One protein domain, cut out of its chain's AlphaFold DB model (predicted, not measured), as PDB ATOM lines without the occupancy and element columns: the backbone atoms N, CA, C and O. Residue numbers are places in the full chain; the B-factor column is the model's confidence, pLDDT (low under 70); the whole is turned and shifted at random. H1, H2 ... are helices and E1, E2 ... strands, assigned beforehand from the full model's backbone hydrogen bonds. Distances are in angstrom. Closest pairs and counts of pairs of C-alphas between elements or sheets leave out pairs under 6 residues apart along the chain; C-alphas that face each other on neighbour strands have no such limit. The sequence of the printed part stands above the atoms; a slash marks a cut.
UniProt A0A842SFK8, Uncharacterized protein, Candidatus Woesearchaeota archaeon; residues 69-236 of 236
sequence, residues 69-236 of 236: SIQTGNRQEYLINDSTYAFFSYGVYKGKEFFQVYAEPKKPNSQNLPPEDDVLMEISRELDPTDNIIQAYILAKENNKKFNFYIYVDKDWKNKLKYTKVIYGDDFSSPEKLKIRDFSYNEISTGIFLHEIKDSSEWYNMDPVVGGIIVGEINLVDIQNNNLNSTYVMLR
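This is residues 69 to 236 of the 236 residues of an uncharacterized protein of Candidatus Woesearchaeota archaeon (UniProt A0A842SFK8). Two twisted sheets make a sandwich, partly face to face, with the strands of the one at 34 degrees to those of the other; the larger, branched sheet is built round the long strand E8, and its hairpin E6 and E7 reaches out to a long loop at one end of the longest axis. Three short helices lie at the margins: H1 beside the strands of the larger sheet, H2 and H3 only grazing. Printed are 168 residues, mostly strand by class, with fifteen named strands and three named helices in the order E1 to E9, H1, E10 to E13, H2, E14, H3, E15. The nine-stranded sheet is mixed; the other, E5 E4 E15 E14 E10 E11, is all antiparallel. The whole is compact, with a radius of gyration of the C-alphas of 16.6 A and spans of 58 by 39 by 30 A.

Find C-alpha 134 at (231.155, 229.702, 219.059); from there E8, residues 134 to 143, runs 29.4 A to C-alpha 143 at (231.192, 200.365, 217.420). In the same sheet look for E1 (69 to 72), E2 (75 to 80), E3 (83 to 88), E6 (101 to 105), E7 (117 to 123), E9 (146 to 153; 22.9 A), E12 (186 to 189) and E13 (192 to 197; 17.0 A). The other sheet has E4 (91 to 93), E5 (96 to 98), E10 (165 to 169), E11 (178 to 182), E14 (212 to 216) and E15 (232 to 235), which ends at C-alpha 235, (226.441, 215.999, 209.942). The helices are H1 (155 to 160), H2 (202 to 205) and H3 (220 to 224).

Start at E8: E3 and E7 lie on one side of it, E9 on the other. E7 is parallel to E8, with N 122 and O 134 2.9 A apart; E3 is antiparallel, with N 86 and O 140 at 2.9 A. E8 and E9 form a hairpin, N 139 and O 150 at 2.8 A. E1 E2 E3 is a meander, each strand the antiparallel neighbour of the one before. Across the sandwich, the closest C-alphas of E8 and E15 are those of Ile 138 and Leu 235, 7.2 A apart. H1 is on the larger sheet, over none of its strands, at a height of 4.2 A. H2 grazes both sheets, the smaller only just, with 5 pairs of C-alphas within 10 A; H3 grazes the smaller. In H1 and H3 every O i to N i+4 pair is within hydrogen-bond range; H2 is too short for one.

The C-alphas of Ser 110 and Asn 144, the two farthest apart, are 58.7 A apart. The printed part has no cut, and E6 to E7 is the long link. Look for pLDDT under 70 at residues 109 to 115 and 200 to 201; the mean of the printed part is 89.8.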
ATOM      1  N   SER A  69     243.385 208.039 206.646       86.94
ATOM      2  CA  SER A  69     242.378 209.094 206.531       86.94
ATOM      3  C   SER A  69     241.909 209.327 205.100       86.94
ATOM      4  O   SER A  69     242.701 209.333 204.158       86.94
ATOM      5  N   ILE A  70     240.604 209.557 204.956       85.50
ATOM      6  CA  ILE A  70     239.933 209.855 203.687       85.50
ATOM      7  C   ILE A  70     239.091 211.116 203.887       85.50
ATOM      8  O   ILE A  70     238.329 211.203 204.846       85.50
ATOM      9  N   GLN A  71     239.219 212.091 202.984       83.56
ATOM     10  CA  GLN A  71     238.368 213.281 202.952       83.56
ATOM     11  C   GLN A  71     237.386 213.171 201.785       83.56
ATOM     12  O   GLN A  71     237.808 213.053 200.634       83.56
ATOM     13  N   THR A  72     236.091 213.285 202.075       81.25
ATOM     14  CA  THR A  72     235.021 213.296 201.072       81.25
ATOM     15  C   THR A  72     234.060 214.436 201.389       81.25
ATOM     16  O   THR A  72     233.297 214.364 202.349       81.25
ATOM     17  N   GLY A  73     234.096 215.512 200.597       81.94
ATOM     18  CA  GLY A  73     233.252 216.687 200.825       81.94
ATOM     19  C   GLY A  73     233.467 217.306 202.213       81.94
ATOM     20  O   GLY A  73     234.584 217.683 202.566       81.94
ATOM     21  N   ASN A  74     232.394 217.383 203.002       81.00
ATOM     22  CA  ASN A  74     232.354 217.900 204.378       81.00
ATOM     23  C   ASN A  74     232.802 216.886 205.452       81.00
ATOM     24  O   ASN A  74     232.682 217.190 206.641       81.00
ATOM     25  N   ARG A  75     233.268 215.695 205.059       86.56
ATOM     26  CA  ARG A  75     233.572 214.576 205.956       86.56
ATOM     27  C   ARG A  75     235.040 214.175 205.881       86.56
ATOM     28  O   ARG A  75     235.561 213.925 204.795       86.56
ATOM     29  N   GLN A  76     235.664 214.018 207.045       89.12
ATOM     30  CA  GLN A  76     236.966 213.382 207.200       89.12
ATOM     31  C   GLN A  76     236.831 212.089 207.999       89.12
ATOM     32  O   GLN A  76     236.439 212.119 209.163       89.12
ATOM     33  N   GLU A  77     237.197 210.962 207.404       91.50
ATOM     34  CA  GLU A  77     237.208 209.654 208.055       91.50
ATOM     35  C   GLU A  77     238.627 209.277 208.477       91.50
ATOM     36  O   GLU A  77     239.599 209.652 207.821       91.50
ATOM     37  N   TYR A  78     238.733 208.541 209.579       90.62
ATOM     38  CA  TYR A  78     239.955 207.959 210.109       90.62
ATOM     39  C   TYR A  78     239.713 206.491 210.464       90.62
ATOM     40  O   TYR A  78     238.757 206.176 211.172       90.62
ATOM     41  N   LEU A  79     240.596 205.600 210.026       87.81
ATOM     42  CA  LEU A  79     240.570 204.179 210.370       87.81
ATOM     43  C   LEU A  79     241.613 203.914 211.457       87.81
ATOM     44  O   LEU A  79     242.812 203.969 211.202       87.81
ATOM     45  N   ILE A  80     241.166 203.648 212.684       86.19
ATOM     46  CA  ILE A  80     242.056 203.388 213.825       86.19
ATOM     47  C   ILE A  80     241.598 202.100 214.507       86.19
ATOM     48  O   ILE A  80     240.487 202.049 215.033       86.19
ATOM     49  N   ASN A  81     242.466 201.083 214.550       86.88
ATOM     50  CA  ASN A  81     242.188 199.777 215.170       86.88
ATOM     51  C   ASN A  81     240.850 199.170 214.695       86.88
ATOM     52  O   ASN A  81     239.974 198.882 215.510       86.88
ATOM     53  N   ASP A  82     240.667 199.068 213.375       85.38
ATOM     54  CA  ASP A  82     239.448 198.558 212.723       85.38
ATOM     55  C   ASP A  82     238.151 199.310 213.070       85.38
ATOM     56  O   ASP A  82     237.051 198.813 212.840       85.38
ATOM     57  N   SER A  83     238.263 200.511 213.639       87.88
ATOM     58  CA  SER A  83     237.126 201.379 213.936       87.88
ATOM     59  C   SER A  83     237.184 202.627 213.066       87.88
ATOM     60  O   SER A  83     238.216 203.302 213.005       87.88
ATOM     61  N   THR A  84     236.057 202.956 212.439       90.94
ATOM     62  CA  THR A  84     235.892 204.204 211.692       90.94
ATOM     63  C   THR A  84     235.562 205.350 212.643       90.94
ATOM     64  O   THR A  84     234.626 205.272 213.443       90.94
ATOM     65  N   TYR A  85     236.317 206.437 212.543       92.06
ATOM     66  CA  TYR A  85     236.036 207.715 213.186       92.06
ATOM     67  C   TYR A  85     235.756 208.734 212.096       92.06
ATOM     68  O   TYR A  85     236.518 208.802 211.139       92.06
ATOM     69  N   ALA A  86     234.713 209.538 212.231       91.56
ATOM     70  CA  ALA A  86     234.405 210.557 211.241       91.56
ATOM     71  C   ALA A  86     234.160 211.914 211.882       91.56
ATOM     72  O   ALA A  86     233.462 212.027 212.892       91.56
ATOM     73  N   PHE A  87     234.749 212.931 211.266       89.06
ATOM     74  CA  PHE A  87     234.625 214.331 211.626       89.06
ATOM     75  C   PHE A  87     233.930 215.068 210.499       89.06
ATOM     76  O   PHE A  87     234.167 214.792 209.323       89.06
ATOM     77  N   PHE A  88     233.093 216.020 210.877       85.94
ATOM     78  CA  PHE A  88     232.309 216.799 209.938       85.94
ATOM     79  C   PHE A  88     232.592 218.267 210.152       85.94
ATOM     80  O   PHE A  88     232.686 218.726 211.288       85.94
ATOM     81  N   SER A  89     232.734 218.977 209.043       87.38
ATOM     82  CA  SER A  89     233.110 220.382 209.007       87.38
ATOM     83  C   SER A  89     232.141 221.127 208.107       87.38
ATOM     84  O   SER A  89     232.536 221.637 207.065       87.38
ATOM     85  N   TYR A  90     230.851 221.088 208.420       92.12
ATOM     86  CA  TYR A  90     229.867 221.904 207.724       92.12
ATOM     87  C   TYR A  90     228.849 222.447 208.718       92.12
ATOM     88  O   TYR A  90     228.333 221.734 209.586       92.12
ATOM     89  N   GLY A  91     228.560 223.731 208.582       93.75
ATOM     90  CA  GLY A  91     227.603 224.433 209.408       93.75
ATOM     91  C   GLY A  91     226.934 225.562 208.653       93.75
ATOM     92  O   GLY A  91     227.302 225.924 207.535       93.75
ATOM     93  N   VAL A  92     225.928 226.123 209.306       94.50
ATOM     94  CA  VAL A  92     225.202 227.289 208.836       94.50
ATOM     95  C   VAL A  92     225.073 228.273 209.983       94.50
ATOM     96  O   VAL A  92     224.644 227.929 211.085       94.50
ATOM     97  N   TYR A  93     225.426 229.521 209.705       93.75
ATOM     98  CA  TYR A  93     225.286 230.623 210.638       93.75
ATOM     99  C   TYR A  93     224.493 231.746 209.972       93.75
ATOM    100  O   TYR A  93     224.926 232.320 208.972       93.75
ATOM    101  N   LYS A  94     223.307 232.055 210.513       91.19
ATOM    102  CA  LYS A  94     222.427 233.133 210.017       91.19
ATOM    103  C   LYS A  94     222.158 233.061 208.504       91.19
ATOM    104  O   LYS A  94     222.234 234.072 207.806       91.19
ATOM    105  N   GLY A  95     221.869 231.870 207.980       90.62
ATOM    106  CA  GLY A  95     221.573 231.675 206.554       90.62
ATOM    107  C   GLY A  95     222.789 231.499 205.652       90.62
ATOM    108  O   GLY A  95     222.607 231.322 204.451       90.62
ATOM    109  N   LYS A  96     224.010 231.541 206.193       92.88
ATOM    110  CA  LYS A  96     225.240 231.378 205.415       92.88
ATOM    111  C   LYS A  96     225.940 230.079 205.775       92.88
ATOM    112  O   LYS A  96     226.222 229.824 206.943       92.88
ATOM    113  N   GLU A  97     226.215 229.281 204.755       93.12
ATOM    114  CA  GLU A  97     226.967 228.037 204.874       93.12
ATOM    115  C   GLU A  97     228.455 228.317 205.088       93.12
ATOM    116  O   GLU A  97     229.003 229.279 204.546       93.12
ATOM    117  N   PHE A  98     229.112 227.464 205.864       92.19
ATOM    118  CA  PHE A  98     230.554 227.495 206.064       92.19
ATOM    119  C   PHE A  98     231.072 226.093 206.404       92.19
ATOM    120  O   PHE A  98     230.309 225.231 206.843       92.19
ATOM    121  N   PHE A  99     232.369 225.854 206.196       88.25
ATOM    122  CA  PHE A  99     232.968 224.546 206.469       88.25
ATOM    123  C   PHE A  99     233.589 224.473 207.865       88.25
ATOM    124  O   PHE A  99     233.077 223.808 208.756       88.25
ATOM    125  N   GLN A 100     234.698 225.174 208.076       90.25
ATOM    126  CA  GLN A 100     235.385 225.178 209.369       90.25
ATOM    127  C   GLN A 100     235.191 226.491 210.097       90.25
ATOM    128  O   GLN A 100     234.897 226.476 211.276       90.25
ATOM    129  N   VAL A 101     235.299 227.620 209.403       93.25
ATOM    130  CA  VAL A 101     235.275 228.941 210.029       93.25
ATOM    131  C   VAL A 101     234.197 229.791 209.380       93.25
ATOM    132  O   VAL A 101     234.118 229.877 208.154       93.25
ATOM    133  N   TYR A 102     233.383 230.435 210.211       94.62
ATOM    134  CA  TYR A 102     232.529 231.539 209.808       94.62
ATOM    135  C   TYR A 102     233.072 232.831 210.412       94.62
ATOM    136  O   TYR A 102     233.168 232.971 211.636       94.62
ATOM    137  N   ALA A 103     233.386 233.786 209.542       94.00
ATOM    138  CA  ALA A 103     233.863 235.097 209.938       94.00
ATOM    139  C   ALA A 103     233.050 236.205 209.261       94.00
ATOM    140  O   ALA A 103     232.567 236.052 208.135       94.00
ATOM    141  N   GLU A 104     232.880 237.322 209.963       91.31
ATOM    142  CA  GLU A 104     232.273 238.537 209.420       91.31
ATOM    143  C   GLU A 104     233.327 239.642 209.323       91.31
ATOM    144  O   GLU A 104     234.142 239.790 210.232       91.31
ATOM    145  N   PRO A 105     233.314 240.461 208.260       86.44
ATOM    146  CA  PRO A 105     234.251 241.568 208.157       86.44
ATOM    147  C   PRO A 105     234.024 242.539 209.320       86.44
ATOM    148  O   PRO A 105     232.899 243.024 209.516       86.44
ATOM    149  N   LYS A 106     235.078 242.864 210.085       82.56
ATOM    150  CA  LYS A 106     234.962 243.900 211.119       82.56
ATOM    151  C   LYS A 106     234.552 245.210 210.461       82.56
ATOM    152  O   LYS A 106     235.015 245.574 209.376       82.56
ATOM    153  N   LYS A 107     233.686 245.962 211.147       79.81
ATOM    154  CA  LYS A 107     233.397 247.339 210.739       79.81
ATOM    155  C   LYS A 107     234.729 248.089 210.665       79.81
ATOM    156  O   LYS A 107     235.530 247.942 211.587       79.81
ATOM    157  N   PRO A 108     234.977 248.876 209.604       74.88
ATOM    158  CA  PRO A 108     236.226 249.603 209.475       74.88
ATOM    159  C   PRO A 108     236.424 250.470 210.718       74.88
ATOM    160  O   PRO A 108     235.654 251.395 210.986       74.88
ATOM    161  N   ASN A 109     237.449 250.141 211.502       68.94
ATOM    162  CA  ASN A 109     237.888 251.002 212.583       68.94
ATOM    163  C   ASN A 109     238.441 252.283 211.947       68.94
ATOM    164  O   ASN A 109     239.066 252.237 210.888       68.94
ATOM    165  N   SER A 110     238.247 253.435 212.594       61.47
ATOM    166  CA  SER A 110     238.641 254.769 212.095       61.47
ATOM    167  C   SER A 110     240.158 254.960 211.843       61.47
ATOM    168  O   SER A 110     240.607 256.089 211.663       61.47
ATOM    169  N   GLN A 111     240.962 253.893 211.867       69.75
ATOM    170  CA  GLN A 111     242.426 253.902 211.852       69.75
ATOM    171  C   GLN A 111     243.069 253.451 210.523       69.75
ATOM    172  O   GLN A 111     244.269 253.208 210.505       69.75
ATOM    173  N   ASN A 112     242.340 253.380 209.400       68.50
ATOM    174  CA  ASN A 112     242.893 252.994 208.080       68.50
ATOM    175  C   ASN A 112     243.623 251.632 208.046       68.50
ATOM    176  O   ASN A 112     244.407 251.377 207.133       68.50
ATOM    177  N   LEU A 113     243.379 250.751 209.018       65.94
ATOM    178  CA  LEU A 113     243.850 249.371 208.960       65.94
ATOM    179  C   LEU A 113     242.911 248.561 208.052       65.94
ATOM    180  O   LEU A 113     241.703 248.828 208.058       65.94
ATOM    181  N   PRO A 114     243.431 247.598 207.267       61.97
ATOM    182  CA  PRO A 114     242.576 246.655 206.559       61.97
ATOM    183  C   PRO A 114     241.646 245.967 207.574       61.97
ATOM    184  O   PRO A 114     242.080 245.700 208.698       61.97
ATOM    185  N   PRO A 115     240.365 245.740 207.231       67.56
ATOM    186  CA  PRO A 115     239.448 245.064 208.134       67.56
ATOM    187  C   PRO A 115     240.000 243.667 208.424       67.56
ATOM    188  O   PRO A 115     240.194 242.874 207.510       67.56
ATOM    189  N   GLU A 116     240.296 243.391 209.691       79.12
ATOM    190  CA  GLU A 116     240.459 242.015 210.148       79.12
ATOM    191  C   GLU A 116     239.080 241.361 210.173       79.12
ATOM    192  O   GLU A 116     238.095 242.010 210.533       79.12
ATOM    193  N   ASP A 117     238.997 240.086 209.822       84.50
ATOM    194  CA  ASP A 117     237.756 239.340 209.976       84.50
ATOM    195  C   ASP A 117     237.528 239.002 211.459       84.50
ATOM    196  O   ASP A 117     238.464 238.718 212.211       84.50
ATOM    197  N   ASP A 118     236.278 239.095 211.905       90.12
ATOM    198  CA  ASP A 118     235.841 238.667 213.230       90.12
ATOM    199  C   ASP A 118     235.339 237.230 213.115       90.12
ATOM    200  O   ASP A 118     234.277 236.983 212.535       90.12
ATOM    201  N   VAL A 119     236.125 236.269 213.602       93.31
ATOM    202  CA  VAL A 119     235.710 234.863 213.630       93.31
ATOM    203  C   VAL A 119     234.612 234.716 214.676       93.31
ATOM    204  O   VAL A 119     234.826 234.990 215.852       93.31
ATOM    205  N   LEU A 120     233.419 234.305 214.249       94.75
ATOM    206  CA  LEU A 120     232.261 234.190 215.140       94.75
ATOM    207  C   LEU A 120     231.938 232.744 215.490       94.75
ATOM    208  O   LEU A 120     231.378 232.488 216.559       94.75
ATOM    209  N   MET A 121     232.239 231.813 214.584       95.62
ATOM    210  CA  MET A 121     231.936 230.401 214.762       95.62
ATOM    211  C   MET A 121     232.992 229.530 214.093       95.62
ATOM    212  O   MET A 121     233.470 229.850 213.002       95.62
ATOM    213  N   GLU A 122     233.311 228.413 214.733       95.00
ATOM    214  CA  GLU A 122     234.279 227.449 214.236       95.00
ATOM    215  C   GLU A 122     233.815 226.004 214.475       95.00
ATOM    216  O   GLU A 122     233.217 225.670 215.498       95.00
ATOM    217  N   ILE A 123     234.093 225.128 213.512       94.38
ATOM    218  CA  ILE A 123     233.919 223.684 213.621       94.38
ATOM    219  C   ILE A 123     235.304 223.053 213.709       94.38
ATOM    220  O   ILE A 123     235.941 222.775 212.690       94.38
ATOM    221  N   SER A 124     235.768 222.842 214.940       92.25
ATOM    222  CA  SER A 124     237.115 222.355 215.241       92.25
ATOM    223  C   SER A 124     237.114 221.331 216.369       92.25
ATOM    224  O   SER A 124     236.235 221.308 217.227       92.25
ATOM    225  N   ARG A 125     238.126 220.459 216.356       90.56
ATOM    226  CA  ARG A 125     238.391 219.479 217.426       90.56
ATOM    227  C   ARG A 125     239.027 220.127 218.654       90.56
ATOM    228  O   ARG A 125     239.050 219.516 219.720       90.56
ATOM    229  N   GLU A 126     239.581 221.318 218.479       93.00
ATOM    230  CA  GLU A 126     240.175 222.126 219.533       93.00
ATOM    231  C   GLU A 126     239.121 223.141 219.963       93.00
ATOM    232  O   GLU A 126     238.678 223.946 219.150       93.00
ATOM    233  N   LEU A 127     238.665 223.029 221.211       92.75
ATOM    234  CA  LEU A 127     237.653 223.909 221.785       92.75
ATOM    235  C   LEU A 127     238.300 224.775 222.873       92.75
ATOM    236  O   LEU A 127     238.876 224.234 223.823       92.75
ATOM    237  N   ASP A 128     238.169 226.090 222.752       96.38
ATOM    238  CA  ASP A 128     238.600 227.105 223.703       96.38
ATOM    239  C   ASP A 128     237.372 227.864 224.238       96.38
ATOM    240  O   ASP A 128     236.850 228.766 223.598       96.38
ATOM    241  N   PRO A 129     236.912 227.568 225.464       97.06
ATOM    242  CA  PRO A 129     235.731 228.209 226.041       97.06
ATOM    243  C   PRO A 129     235.991 229.644 226.545       97.06
ATOM    244  O   PRO A 129     235.255 230.126 227.420       97.06
ATOM    245  N   THR A 130     237.096 230.274 226.127       97.19
ATOM    246  CA  THR A 130     237.549 231.591 226.596       97.19
ATOM    247  C   THR A 130     237.838 232.597 225.483       97.19
ATOM    248  O   THR A 130     238.037 233.777 225.790       97.19
ATOM    249  N   ASP A 131     237.822 232.181 224.216       95.88
ATOM    250  CA  ASP A 131     238.173 233.024 223.067       95.88
ATOM    251  C   ASP A 131     236.991 233.844 222.515       95.88
ATOM    252  O   ASP A 131     237.174 234.714 221.659       95.88
ATOM    253  N   ASN A 132     235.782 233.622 223.048       96.38
ATOM    254  CA  ASN A 132     234.552 234.247 222.581       96.38
ATOM    255  C   ASN A 132     234.241 233.918 221.103       96.38
ATOM    256  O   ASN A 132     233.580 234.709 220.420       96.38
ATOM    257  N   ILE A 133     234.586 232.721 220.638       95.75
ATOM    258  CA  ILE A 133     234.154 232.115 219.370       95.75
ATOM    259  C   ILE A 133     233.121 231.027 219.697       95.75
ATOM    260  O   ILE A 133     233.165 230.433 220.757       95.75
ATOM    261  N   ILE A 134     232.092 230.824 218.868       96.81
ATOM    262  CA  ILE A 134     231.155 229.702 219.059       96.81
ATOM    263  C   ILE A 134     231.784 228.452 218.450       96.81
ATOM    264  O   ILE A 134     231.873 228.373 217.224       96.81
ATOM    265  N   GLN A 135     232.156 227.462 219.257       96.12
ATOM    266  CA  GLN A 135     232.800 226.260 218.736       96.12
ATOM    267  C   GLN A 135     232.007 224.983 219.008       96.12
ATOM    268  O   GLN A 135     231.399 224.782 220.067       96.12
ATOM    269  N   ALA A 136     232.012 224.091 218.019       96.38
ATOM    270  CA  ALA A 136     231.417 222.769 218.136       96.38
ATOM    271  C   ALA A 136     232.079 221.761 217.200       96.38
ATOM    272  O   ALA A 136     232.588 222.120 216.146       96.38
ATOM    273  N   TYR A 137     231.994 220.473 217.522       93.88
ATOM    274  CA  TYR A 137     232.272 219.416 216.551       93.88
ATOM    275  C   TYR A 137     231.445 218.167 216.826       93.88
ATOM    276  O   TYR A 137     231.046 217.883 217.957       93.88
ATOM    277  N   ILE A 138     231.197 217.397 215.767       94.31
ATOM    278  CA  ILE A 138     230.514 216.109 215.853       94.31
ATOM    279  C   ILE A 138     231.507 215.021 215.465       94.31
ATOM    280  O   ILE A 138     232.042 215.018 214.356       94.31
ATOM    281  N   LEU A 139     231.741 214.096 216.392       92.94
ATOM    282  CA  LEU A 139     232.522 212.891 216.169       92.94
ATOM    283  C   LEU A 139     231.578 211.701 216.017       92.94
ATOM    284  O   LEU A 139     230.855 211.359 216.952       92.94
ATOM    285  N   ALA A 140     231.634 211.028 214.875       93.38
ATOM    286  CA  ALA A 140     231.060 209.699 214.714       93.38
ATOM    287  C   ALA A 140     232.125 208.652 215.048       93.38
ATOM    288  O   ALA A 140     233.254 208.746 214.570       93.38
ATOM    289  N   LYS A 141     231.780 207.649 215.854       93.25
ATOM    290  CA  LYS A 141     232.641 206.499 216.136       93.25
ATOM    291  C   LYS A 141     231.880 205.214 215.879       93.25
ATOM    292  O   LYS A 141     230.851 204.969 216.513       93.25
ATOM    293  N   GLU A 142     232.427 204.378 215.016       92.19
ATOM    294  CA  GLU A 142     231.909 203.043 214.776       92.19
ATOM    295  C   GLU A 142     232.187 202.120 215.974       92.19
ATOM    296  O   GLU A 142     233.288 202.064 216.524       92.19
ATOM    297  N   ASN A 143     231.159 201.391 216.395       87.38
ATOM    298  CA  ASN A 143     231.192 200.365 217.420       87.38
ATOM    299  C   ASN A 143     230.250 199.229 216.998       87.38
ATOM    300  O   ASN A 143     229.032 199.403 216.959       87.38
ATOM    301  N   ASN A 144     230.805 198.062 216.663       86.75
ATOM    302  CA  ASN A 144     230.047 196.895 216.191       86.75
ATOM    303  C   ASN A 144     229.115 197.202 214.997       86.75
ATOM    304  O   ASN A 144     227.943 196.823 215.018       86.75
ATOM    305  N   LYS A 145     229.629 197.879 213.955       86.00
ATOM    306  CA  LYS A 145     228.886 198.293 212.739       86.00
ATOM    307  C   LYS A 145     227.777 199.326 212.961       86.00
ATOM    308  O   LYS A 145     226.961 199.562 212.071       86.00
ATOM    309  N   LYS A 146     227.721 199.926 214.147       89.06
ATOM    310  CA  LYS A 146     226.840 201.051 214.451       89.06
ATOM    311  C   LYS A 146     227.668 202.264 214.809       89.06
ATOM    312  O   LYS A 146     228.707 202.117 215.440       89.06
ATOM    313  N   PHE A 147     227.198 203.455 214.474       91.19
ATOM    314  CA  PHE A 147     227.848 204.682 214.915       91.19
ATOM    315  C   PHE A 147     227.227 205.194 216.211       91.19
ATOM    316  O   PHE A 147     226.007 205.266 216.375       91.19
ATOM    317  N   ASN A 148     228.109 205.562 217.134       93.69
ATOM    318  CA  ASN A 148     227.797 206.456 218.232       93.69
ATOM    319  C   ASN A 148     228.283 207.848 217.842       93.69
ATOM    320  O   ASN A 148     229.409 208.002 217.366       93.69
ATOM    321  N   PHE A 149     227.452 208.854 218.078       94.62
ATOM    322  CA  PHE A 149     227.791 210.238 217.793       94.62
ATOM    323  C   PHE A 149     228.003 211.012 219.085       94.62
ATOM    324  O   PHE A 149     227.184 210.957 220.003       94.62
ATOM    325  N   TYR A 150     229.107 211.742 219.129       95.31
ATOM    326  CA  TYR A 150     229.530 212.566 220.247       95.31
ATOM    327  C   TYR A 150     229.578 214.000 219.750       95.31
ATOM    328  O   TYR A 150     230.369 214.332 218.868       95.31
ATOM    329  N   ILE A 151     228.698 214.828 220.287       96.62
ATOM    330  CA  ILE A 151     228.579 216.227 219.913       96.62
ATOM    331  C   ILE A 151     229.185 217.047 221.037       96.62
ATOM    332  O   ILE A 151     228.680 217.026 222.163       96.62
ATOM    333  N   TYR A 152     230.242 217.770 220.713       97.19
ATOM    334  CA  TYR A 152     230.950 218.635 221.634       97.19
ATOM    335  C   TYR A 152     230.631 220.081 221.300       97.19
ATOM    336  O   TYR A 152     230.605 220.450 220.126       97.19
ATOM    337  N   VAL A 153     230.385 220.878 222.331       97.56
ATOM    338  CA  VAL A 153     230.204 222.327 222.226       97.56
ATOM    339  C   VAL A 153     230.945 222.995 223.375       97.56
ATOM    340  O   VAL A 153     231.069 222.418 224.461       97.56
ATOM    341  N   ASP A 154     231.433 224.203 223.150       98.00
ATOM    342  CA  ASP A 154     232.071 225.008 224.185       98.00
ATOM    343  C   ASP A 154     231.050 225.810 225.025       98.00
ATOM    344  O   ASP A 154     229.822 225.653 224.953       98.00
ATOM    345  N   LYS A 155     231.578 226.679 225.886       98.25
ATOM    346  CA  LYS A 155     230.799 227.544 226.769       98.25
ATOM    347  C   LYS A 155     230.186 228.718 226.025       98.25
ATOM    348  O   LYS A 155     229.086 229.148 226.383       98.25
ATOM    349  N   ASP A 156     230.866 229.223 225.012       97.88
ATOM    350  CA  ASP A 156     230.404 230.331 224.193       97.88
ATOM    351  C   ASP A 156     229.157 229.960 223.394       97.88
ATOM    352  O   ASP A 156     228.195 230.732 223.380       97.88
ATOM    353  N   TRP A 157     229.096 228.740 222.861       97.31
ATOM    354  CA  TRP A 157     227.904 228.144 222.270       97.31
ATOM    355  C   TRP A 157     226.719 228.200 223.233       97.31
ATOM    356  O   TRP A 157     225.672 228.775 222.926       97.31
ATOM    357  N   LYS A 158     226.897 227.653 224.441       97.06
ATOM    358  CA  LYS A 158     225.852 227.620 225.473       97.06
ATOM    359  C   LYS A 158     225.360 229.017 225.860       97.06
ATOM    360  O   LYS A 158     224.184 229.181 226.175       97.06
ATOM    361  N   ASN A 159     226.258 230.001 225.888       97.50
ATOM    362  CA  ASN A 159     225.944 231.358 226.331       97.50
ATOM    363  C   ASN A 159     225.295 232.213 225.236       97.50
ATOM    364  O   ASN A 159     224.495 233.095 225.554       97.50
ATOM    365  N   LYS A 160     225.671 232.006 223.969       96.25
ATOM    366  CA  LYS A 160     225.258 232.861 222.847       96.25
ATOM    367  C   LYS A 160     224.004 232.363 222.140       96.25
ATOM    368  O   LYS A 160     223.272 233.183 221.588       96.25
ATOM    369  N   LEU A 161     223.747 231.055 222.147       95.50
ATOM    370  CA  LEU A 161     222.533 230.484 221.569       95.50
ATOM    371  C   LEU A 161     221.408 230.479 222.609       95.50
ATOM    372  O   LEU A 161     221.621 230.171 223.782       95.50
ATOM    373  N   LYS A 162     220.177 230.781 222.185       95.69
ATOM    374  CA  LYS A 162     219.013 230.817 223.084       95.69
ATOM    375  C   LYS A 162     218.602 229.420 223.544       95.69
ATOM    376  O   LYS A 162     218.103 229.243 224.655       95.69
ATOM    377  N   TYR A 163     218.749 228.440 222.661       96.50
ATOM    378  CA  TYR A 163     218.503 227.031 222.925       96.50
ATOM    379  C   TYR A 163     219.352 226.180 221.983       96.50
ATOM    380  O   TYR A 163     219.860 226.653 220.968       96.50
ATOM    381  N   THR A 164     219.485 224.893 222.292       97.62
ATOM    382  CA  THR A 164     220.145 223.944 221.394       97.62
ATOM    383  C   THR A 164     219.347 222.657 221.336       97.62
ATOM    384  O   THR A 164     219.108 222.005 222.356       97.62
ATOM    385  N   LYS A 165     218.921 222.308 220.126       97.44
ATOM    386  CA  LYS A 165     218.277 221.039 219.811       97.44
ATOM    387  C   LYS A 165     219.247 220.153 219.049       97.44
ATOM    388  O   LYS A 165     220.121 220.634 218.333       97.44
ATOM    389  N   VAL A 166     219.038 218.855 219.202       96.62
ATOM    390  CA  VAL A 166     219.657 217.805 218.404       96.62
ATOM    391  C   VAL A 166     218.545 217.151 217.596       96.62
ATOM    392  O   VAL A 166     217.607 216.596 218.177       96.62
ATOM    393  N   ILE A 167     218.636 217.236 216.273       95.44
ATOM    394  CA  ILE A 167     217.688 216.629 215.337       95.44
ATOM    395  C   ILE A 167     218.440 215.588 214.526       95.44
ATOM    396  O   ILE A 167     219.451 215.903 213.913       95.44
ATOM    397  N   TYR A 168     217.982 214.344 214.544       94.94
ATOM    398  CA  TYR A 168     218.701 213.250 213.903       94.94
ATOM    399  C   TYR A 168     217.763 212.141 213.457       94.94
ATOM    400  O   TYR A 168     216.714 211.926 214.065       94.94
ATOM    401  N   GLY A 169     218.141 211.407 212.419       93.50
ATOM    402  CA  GLY A 169     217.338 210.298 211.920       93.50
ATOM    403  C   GLY A 169     217.852 209.760 210.598       93.50
ATOM    404  O   GLY A 169     218.805 210.292 210.029       93.50
ATOM    405  N   ASP A 170     217.210 208.692 210.131       91.12
ATOM    406  CA  ASP A 170     217.660 207.964 208.945       91.12
ATOM    407  C   ASP A 170     217.304 208.659 207.626       91.12
ATOM    408  O   ASP A 170     217.880 208.335 206.594       91.12
ATOM    409  N   ASP A 171     216.367 209.611 207.640       91.50
ATOM    410  CA  ASP A 171     215.885 210.292 206.438       91.50
ATOM    411  C   ASP A 171     215.284 211.662 206.783       91.50
ATOM    412  O   ASP A 171     214.213 211.753 207.387       91.50
ATOM    413  N   PHE A 172     215.960 212.736 206.372       89.94
ATOM    414  CA  PHE A 172     215.499 214.115 206.570       89.94
ATOM    415  C   PHE A 172     214.303 214.498 205.693       89.94
ATOM    416  O   PHE A 172     213.663 215.516 205.953       89.94
ATOM    417  N   SER A 173     213.960 213.673 204.703       90.06
ATOM    418  CA  SER A 173     212.763 213.845 203.874       90.06
ATOM    419  C   SER A 173     211.502 213.289 204.546       90.06
ATOM    420  O   SER A 173     210.397 213.594 204.101       90.06
ATOM    421  N   SER A 174     211.660 212.492 205.610       92.62
ATOM    422  CA  SER A 174     210.586 211.783 206.318       92.62
ATOM    423  C   SER A 174     210.533 212.227 207.793       92.62
ATOM    424  O   SER A 174     211.189 211.613 208.640       92.62
ATOM    425  N   PRO A 175     209.785 213.293 208.149       91.00
ATOM    426  CA  PRO A 175     209.776 213.870 209.500       91.00
ATOM    427  C   PRO A 175     209.463 212.880 210.630       91.00
ATOM    428  O   PRO A 175     209.962 213.029 211.741       91.00
ATOM    429  N   GLU A 176     208.664 211.852 210.357       93.00
ATOM    430  CA  GLU A 176     208.318 210.782 211.293       93.00
ATOM    431  C   GLU A 176     209.498 209.867 211.656       93.00
ATOM    432  O   GLU A 176     209.458 209.185 212.680       93.00
ATOM    433  N   LYS A 177     210.559 209.864 210.839       92.44
ATOM    434  CA  LYS A 177     211.816 209.153 211.108       92.44
ATOM    435  C   LYS A 177     212.835 210.025 211.846       92.44
ATOM    436  O   LYS A 177     213.900 209.532 212.222       92.44
ATOM    437  N   LEU A 178     212.520 211.303 212.072       92.88
ATOM    438  CA  LEU A 178     213.377 212.222 212.806       92.88
ATOM    439  C   LEU A 178     213.087 212.164 214.306       92.88
ATOM    440  O   LEU A 178     211.950 212.144 214.774       92.88
ATOM    441  N   LYS A 179     214.163 212.173 215.082       94.69
ATOM    442  CA  LYS A 179     214.167 212.276 216.536       94.69
ATOM    443  C   LYS A 179     214.662 213.663 216.905       94.69
ATOM    444  O   LYS A 179     215.635 214.155 216.341       94.69
ATOM    445  N   ILE A 180     213.995 214.280 217.875       95.69
ATOM    446  CA  ILE A 180     214.316 215.624 218.358       95.69
ATOM    447  C   ILE A 180     214.554 215.539 219.856       95.69
ATOM    448  O   ILE A 180     213.746 214.964 220.588       95.69
ATOM    449  N   ARG A 181     215.665 216.110 220.315       96.31
ATOM    450  CA  ARG A 181     216.021 216.173 221.735       96.31
ATOM    451  C   ARG A 181     216.598 217.532 222.084       96.31
ATOM    452  O   ARG A 181     217.155 218.220 221.234       96.31
ATOM    453  N   ASP A 182     216.469 217.903 223.349       97.56
ATOM    454  CA  ASP A 182     217.262 218.988 223.917       97.56
ATOM    455  C   ASP A 182     218.715 218.549 224.085       97.56
ATOM    456  O   ASP A 182     219.000 217.404 224.456       97.56
ATOM    457  N   PHE A 183     219.641 219.468 223.820       97.81
ATOM    458  CA  PHE A 183     221.050 219.219 224.067       97.81
ATOM    459  C   PHE A 183     221.318 219.147 225.576       97.81
ATOM    460  O   PHE A 183     221.215 220.133 226.304       97.81
ATOM    461  N   SER A 184     221.671 217.959 226.059       96.75
ATOM    462  CA  SER A 184     222.234 217.765 227.398       96.75
ATOM    463  C   SER A 184     223.614 218.418 227.512       96.75
ATOM    464  O   SER A 184     224.591 217.896 226.987       96.75
ATOM    465  N   TYR A 185     223.706 219.539 228.226       97.31
ATOM    466  CA  TYR A 185     224.967 220.224 228.524       97.31
ATOM    467  C   TYR A 185     225.750 219.516 229.644       97.31
ATOM    468  O   TYR A 185     225.927 220.072 230.729       97.31
ATOM    469  N   ASN A 186     226.196 218.282 229.398       97.62
ATOM    470  CA  ASN A 186     227.010 217.526 230.352       97.62
ATOM    471  C   ASN A 186     228.465 217.986 230.253       97.62
ATOM    472  O   ASN A 186     229.116 217.739 229.241       97.62
ATOM    473  N   GLU A 187     228.966 218.668 231.277       98.06
ATOM    474  CA  GLU A 187     230.334 219.191 231.287       98.06
ATOM    475  C   GLU A 187     231.353 218.052 231.458       98.06
ATOM    476  O   GLU A 187     231.264 217.268 232.403       98.06
ATOM    477  N   ILE A 188     232.305 217.949 230.527       97.25
ATOM    478  CA  ILE A 188     233.358 216.912 230.517       97.25
ATOM    479  C   ILE A 188     234.758 217.479 230.775       97.25
ATOM    480  O   ILE A 188     235.666 216.755 231.172       97.25
ATOM    481  N   SER A 189     234.920 218.777 230.546       96.88
ATOM    482  CA  SER A 189     236.089 219.589 230.865       96.88
ATOM    483  C   SER A 189     235.591 221.004 231.141       96.88
ATOM    484  O   SER A 189     234.453 221.321 230.804       96.88
ATOM    485  N   THR A 190     236.420 221.851 231.748       97.81
ATOM    486  CA  THR A 190     236.024 223.222 232.109       97.81
ATOM    487  C   THR A 190     235.498 223.953 230.877       97.81
ATOM    488  O   THR A 190     236.260 224.205 229.953       97.81
ATOM    489  N   GLY A 191     234.204 224.281 230.865       97.44
ATOM    490  CA  GLY A 191     233.553 224.979 229.758       97.44
ATOM    491  C   GLY A 191     233.279 224.144 228.501       97.44
ATOM    492  O   GLY A 191     232.797 224.712 227.532       97.44
ATOM    493  N   ILE A 192     233.534 222.833 228.499       98.00
ATOM    494  CA  ILE A 192     233.278 221.949 227.350       98.00
ATOM    495  C   ILE A 192     232.180 220.947 227.694       98.00
ATOM    496  O   ILE A 192     232.269 220.220 228.690       98.00
ATOM    497  N   PHE A 193     231.160 220.869 226.842       98.38
ATOM    498  CA  PHE A 193     229.973 220.046 227.047       98.38
ATOM    499  C   PHE A 193     229.849 218.951 225.990       98.38
ATOM    500  O   PHE A 193     230.195 219.156 224.830       98.38
ATOM    501  N   LEU A 194     229.300 217.802 226.389       97.75
ATOM    502  CA  LEU A 194     229.106 216.632 225.536       97.75
ATOM    503  C   LEU A 194     227.648 216.164 225.531       97.75
ATOM    504  O   LEU A 194     227.051 215.901 226.580       97.75
ATOM    505  N   HIS A 195     227.129 215.922 224.329       97.69
ATOM    506  CA  HIS A 195     225.921 215.143 224.095       97.69
ATOM    507  C   HIS A 195     226.240 213.866 223.321       97.69
ATOM    508  O   HIS A 195     226.882 213.908 222.274       97.69
ATOM    509  N   GLU A 196     225.751 212.730 223.810       96.62
ATOM    510  CA  GLU A 196     225.956 211.431 223.169       96.62
ATOM    511  C   GLU A 196     224.649 210.906 222.557       96.62
ATOM    512  O   GLU A 196     223.603 210.872 223.212       96.62
ATOM    513  N   ILE A 197     224.726 210.434 221.313       94.19
ATOM    514  CA  ILE A 197     223.668 209.690 220.627       94.19
ATOM    515  C   ILE A 197     224.189 208.277 220.359       94.19
ATOM    516  O   ILE A 197     225.119 208.087 219.578       94.19
ATOM    517  N   LYS A 198     223.573 207.280 220.996       93.00
ATOM    518  CA  LYS A 198     223.906 205.858 220.817       93.00
ATOM    519  C   LYS A 198     223.001 205.195 219.786       93.00
ATOM    520  O   LYS A 198     221.831 205.569 219.671       93.00
ATOM    521  N   ASP A 199     223.533 204.169 219.122       75.19
ATOM    522  CA  ASP A 199     222.774 203.228 218.280       75.19
ATOM    523  C   ASP A 199     221.933 203.897 217.173       75.19
ATOM    524  O   ASP A 199     220.819 203.471 216.869       75.19
ATOM    525  N   SER A 200     222.444 204.963 216.565       68.06
ATOM    526  CA  SER A 200     221.787 205.667 215.461       68.06
ATOM    527  C   SER A 200     222.754 205.649 214.304       68.06
ATOM    528  O   SER A 200     223.760 206.317 214.453       68.06
ATOM    529  N   SER A 201     222.527 204.929 213.198       64.88
ATOM    530  CA  SER A 201     223.478 205.027 212.076       64.88
ATOM    531  C   SER A 201     223.133 204.289 210.784       64.88
ATOM    532  O   SER A 201     224.046 204.110 209.978       64.88
ATOM    533  N   GLU A 202     221.911 203.796 210.556       79.62
ATOM    534  CA  GLU A 202     221.680 203.048 209.304       79.62
ATOM    535  C   GLU A 202     221.952 203.935 208.084       79.62
ATOM    536  O   GLU A 202     222.561 203.487 207.116       79.62
ATOM    537  N   TRP A 203     221.631 205.224 208.194       84.38
ATOM    538  CA  TRP A 203     221.884 206.224 207.163       84.38
ATOM    539  C   TRP A 203     223.351 206.542 206.875       84.38
ATOM    540  O   TRP A 203     223.642 206.974 205.765       84.38
ATOM    541  N   TYR A 204     224.277 206.345 207.821       84.31
ATOM    542  CA  TYR A 204     225.685 206.727 207.625       84.31
ATOM    543  C   TYR A 204     226.316 205.961 206.450       84.31
ATOM    544  O   TYR A 204     227.144 206.495 205.717       84.31
ATOM    545  N   ASN A 205     225.884 204.712 206.260       82.00
ATOM    546  CA  ASN A 205     226.361 203.820 205.205       82.00
ATOM    547  C   ASN A 205     225.444 203.804 203.965       82.00
ATOM    548  O   ASN A 205     225.636 202.960 203.088       82.00
ATOM    549  N   MET A 206     224.419 204.662 203.897       83.44
ATOM    550  CA  MET A 206     223.522 204.730 202.739       83.44
ATOM    551  C   MET A 206     224.149 205.533 201.597       83.44
ATOM    552  O   MET A 206     224.854 206.510 201.826       83.44
ATOM    553  N   ASP A 207     223.829 205.144 200.363       81.06
ATOM    554  CA  ASP A 207     224.159 205.895 199.152       81.06
ATOM    555  C   ASP A 207     222.881 206.063 198.300       81.06
ATOM    556  O   ASP A 207     222.348 205.061 197.808       81.06
ATOM    557  N   PRO A 208     222.326 207.285 198.165       83.50
ATOM    558  CA  PRO A 208     222.806 208.540 198.751       83.50
ATOM    559  C   PRO A 208     222.545 208.634 200.264       83.50
ATOM    560  O   PRO A 208     221.590 208.052 200.785       83.50
ATOM    561  N   VAL A 209     223.352 209.436 200.969       85.12
ATOM    562  CA  VAL A 209     223.109 209.757 202.383       85.12
ATOM    563  C   VAL A 209     221.892 210.682 202.490       85.12
ATOM    564  O   VAL A 209     221.921 211.840 202.070       85.12
ATOM    565  N   VAL A 210     220.790 210.162 203.036       89.38
ATOM    566  CA  VAL A 210     219.531 210.913 203.224       89.38
ATOM    567  C   VAL A 210     219.240 211.254 204.689       89.38
ATOM    568  O   VAL A 210     218.410 212.126 204.961       89.38
ATOM    569  N   GLY A 211     219.933 210.599 205.623       91.31
ATOM    570  CA  GLY A 211     219.882 210.864 207.060       91.31
ATOM    571  C   GLY A 211     220.906 211.903 207.513       91.31
ATOM    572  O   GLY A 211     221.491 212.608 206.696       91.31
ATOM    573  N   GLY A 212     221.087 212.035 208.826       92.88
ATOM    574  CA  GLY A 212     221.938 213.090 209.377       92.88
ATOM    575  C   GLY A 212     221.804 213.316 210.884       92.88
ATOM    576  O   GLY A 212     220.942 212.743 211.561       92.88
ATOM    577  N   ILE A 213     222.631 214.227 211.393       94.19
ATOM    578  CA  ILE A 213     222.486 214.899 212.688       94.19
ATOM    579  C   ILE A 213     222.622 216.401 212.462       94.19
ATOM    580  O   ILE A 213     223.563 216.857 211.828       94.19
ATOM    581  N   ILE A 214     221.726 217.186 213.043       95.12
ATOM    582  CA  ILE A 214     221.820 218.640 213.114       95.12
ATOM    583  C   ILE A 214     221.814 219.052 214.580       95.12
ATOM    584  O   ILE A 214     221.006 218.554 215.369       95.12
ATOM    585  N   VAL A 215     222.698 219.981 214.939       96.44
ATOM    586  CA  VAL A 215     222.823 220.521 216.294       96.44
ATOM    587  C   VAL A 215     222.855 222.037 216.227       96.44
ATOM    588  O   VAL A 215     223.719 222.608 215.570       96.44
ATOM    589  N   GLY A 216     221.932 222.708 216.909       96.88
ATOM    590  CA  GLY A 216     221.862 224.168 216.850       96.88
ATOM    591  C   GLY A 216     220.597 224.772 217.422       96.88
ATOM    592  O   GLY A 216     219.763 224.085 218.020       96.88
ATOM    593  N   GLU A 217     220.441 226.071 217.193       95.44
ATOM    594  CA  GLU A 217     219.212 226.825 217.445       95.44
ATOM    595  C   GLU A 217     218.180 226.531 216.342       95.44
ATOM    596  O   GLU A 217     217.712 227.415 215.632       95.44
ATOM    597  N   ILE A 218     217.847 225.253 216.152       92.56
ATOM    598  CA  ILE A 218     217.007 224.782 215.051       92.56
ATOM    599  C   ILE A 218     215.793 224.006 215.559       92.56
ATOM    600  O   ILE A 218     215.841 223.340 216.597       92.56
ATOM    601  N   ASN A 219     214.685 224.094 214.828       91.31
ATOM    602  CA  ASN A 219     213.501 223.274 215.049       91.31
ATOM    603  C   ASN A 219     213.102 222.512 213.767       91.31
ATOM    604  O   ASN A 219     213.655 222.722 212.690       91.31
ATOM    605  N   LEU A 220     212.137 221.595 213.884       89.56
ATOM    606  CA  LEU A 220     211.693 220.769 212.755       89.56
ATOM    607  C   LEU A 220     211.072 221.594 211.619       89.56
ATOM    608  O   LEU A 220     211.252 221.259 210.453       89.56
ATOM    609  N   VAL A 221     210.361 222.671 211.960       90.44
ATOM    610  CA  VAL A 221     209.713 223.559 210.987       90.44
ATOM    611  C   VAL A 221     210.765 224.285 210.149       90.44
ATOM    612  O   VAL A 221     210.577 224.441 208.944       90.44
ATOM    613  N   ASP A 222     211.888 224.675 210.755       89.06
ATOM    614  CA  ASP A 222     212.999 225.299 210.033       89.06
ATOM    615  C   ASP A 222     213.572 224.349 208.974       89.06
ATOM    616  O   ASP A 222     213.753 224.747 207.826       89.06
ATOM    617  N   ILE A 223     213.784 223.079 209.336       85.25
ATOM    618  CA  ILE A 223     214.288 222.044 208.420       85.25
ATOM    619  C   ILE A 223     213.300 221.811 207.276       85.25
ATOM    620  O   ILE A 223     213.687 221.831 206.113       85.25
ATOM    621  N   GLN A 224     212.018 221.619 207.595       86.94
ATOM    622  CA  GLN A 224     210.980 221.328 206.600       86.94
ATOM    623  C   GLN A 224     210.802 222.460 205.583       86.94
ATOM    624  O   GLN A 224     210.517 222.204 204.416       86.94
ATOM    625  N   ASN A 225     210.985 223.706 206.021       88.38
ATOM    626  CA  ASN A 225     210.845 224.884 205.172       88.38
ATOM    627  C   ASN A 225     212.164 225.324 204.521       88.38
ATOM    628  O   ASN A 225     212.180 226.366 203.868       88.38
ATOM    629  N   ASN A 226     213.266 224.584 204.716       84.31
ATOM    630  CA  ASN A 226     214.617 225.016 204.345       84.31
ATOM    631  C   ASN A 226     214.936 226.443 204.843       84.31
ATOM    632  O   ASN A 226     215.585 227.234 204.159       84.31
ATOM    633  N   ASN A 227     214.449 226.805 206.034       86.12
ATOM    634  CA  ASN A 227     214.726 228.091 206.660       86.12
ATOM    635  C   ASN A 227     216.109 228.042 207.318       86.12
ATOM    636  O   ASN A 227     216.255 227.691 208.487       86.12
ATOM    637  N   LEU A 228     217.135 228.406 206.553       82.31
ATOM    638  CA  LEU A 228     218.531 228.332 206.986       82.31
ATOM    639  C   LEU A 228     218.960 229.505 207.886       82.31
ATOM    640  O   LEU A 228     220.130 229.596 208.236       82.31
ATOM    641  N   ASN A 229     218.048 230.395 208.294       87.06
ATOM    642  CA  ASN A 229     218.376 231.573 209.113       87.06
ATOM    643  C   ASN A 229     218.881 231.237 210.530       87.06
ATOM    644  O   ASN A 229     219.378 232.119 211.231       87.06
ATOM    645  N   SER A 230     218.745 229.984 210.952       83.88
ATOM    646  CA  SER A 230     219.192 229.490 212.251       83.88
ATOM    647  C   SER A 230     220.714 229.295 212.317       83.88
ATOM    648  O   SER A 230     221.405 229.252 211.301       83.88
ATOM    649  N   THR A 231     221.244 229.169 213.535       85.44
ATOM    650  CA  THR A 231     222.648 228.794 213.779       85.44
ATOM    651  C   THR A 231     222.731 227.304 214.084       85.44
ATOM    652  O   THR A 231     222.114 226.861 215.056       85.44
ATOM    653  N   TYR A 232     223.466 226.529 213.285       86.56
ATOM    654  CA  TYR A 232     223.639 225.094 213.509       86.56
ATOM    655  C   TYR A 232     224.902 224.508 212.861       86.56
ATOM    656  O   TYR A 232     225.429 225.021 211.879       86.56
ATOM    657  N   VAL A 233     225.345 223.377 213.404       78.50
ATOM    658  CA  VAL A 233     226.311 222.455 212.793       78.50
ATOM    659  C   VAL A 233     225.554 221.229 212.298       78.50
ATOM    660  O   VAL A 233     224.611 220.768 212.952       78.50
ATOM    661  N   MET A 234     225.944 220.703 211.140       85.06
ATOM    662  CA  MET A 234     225.282 219.559 210.523       85.06
ATOM    663  C   MET A 234     226.286 218.476 210.128       85.06
ATOM    664  O   MET A 234     227.333 218.729 209.541       85.06
ATOM    665  N   LEU A 235     225.890 217.247 210.429       79.00
ATOM    666  CA  LEU A 235     226.441 215.999 209.942       79.00
ATOM    667  C   LEU A 235     225.444 215.436 208.931       79.00
ATOM    668  O   LEU A 235     224.357 215.005 209.319       79.00
ATOM    669  N   ARG A 236     225.790 215.472 207.649       70.12
ATOM    670  CA  ARG A 236     224.988 214.923 206.556       70.12
ATOM    671  C   ARG A 236     225.920 214.341 205.513       70.12
ATOM    672  O   ARG A 236     226.987 214.966 205.309       70.12
TER     673      ARG A 236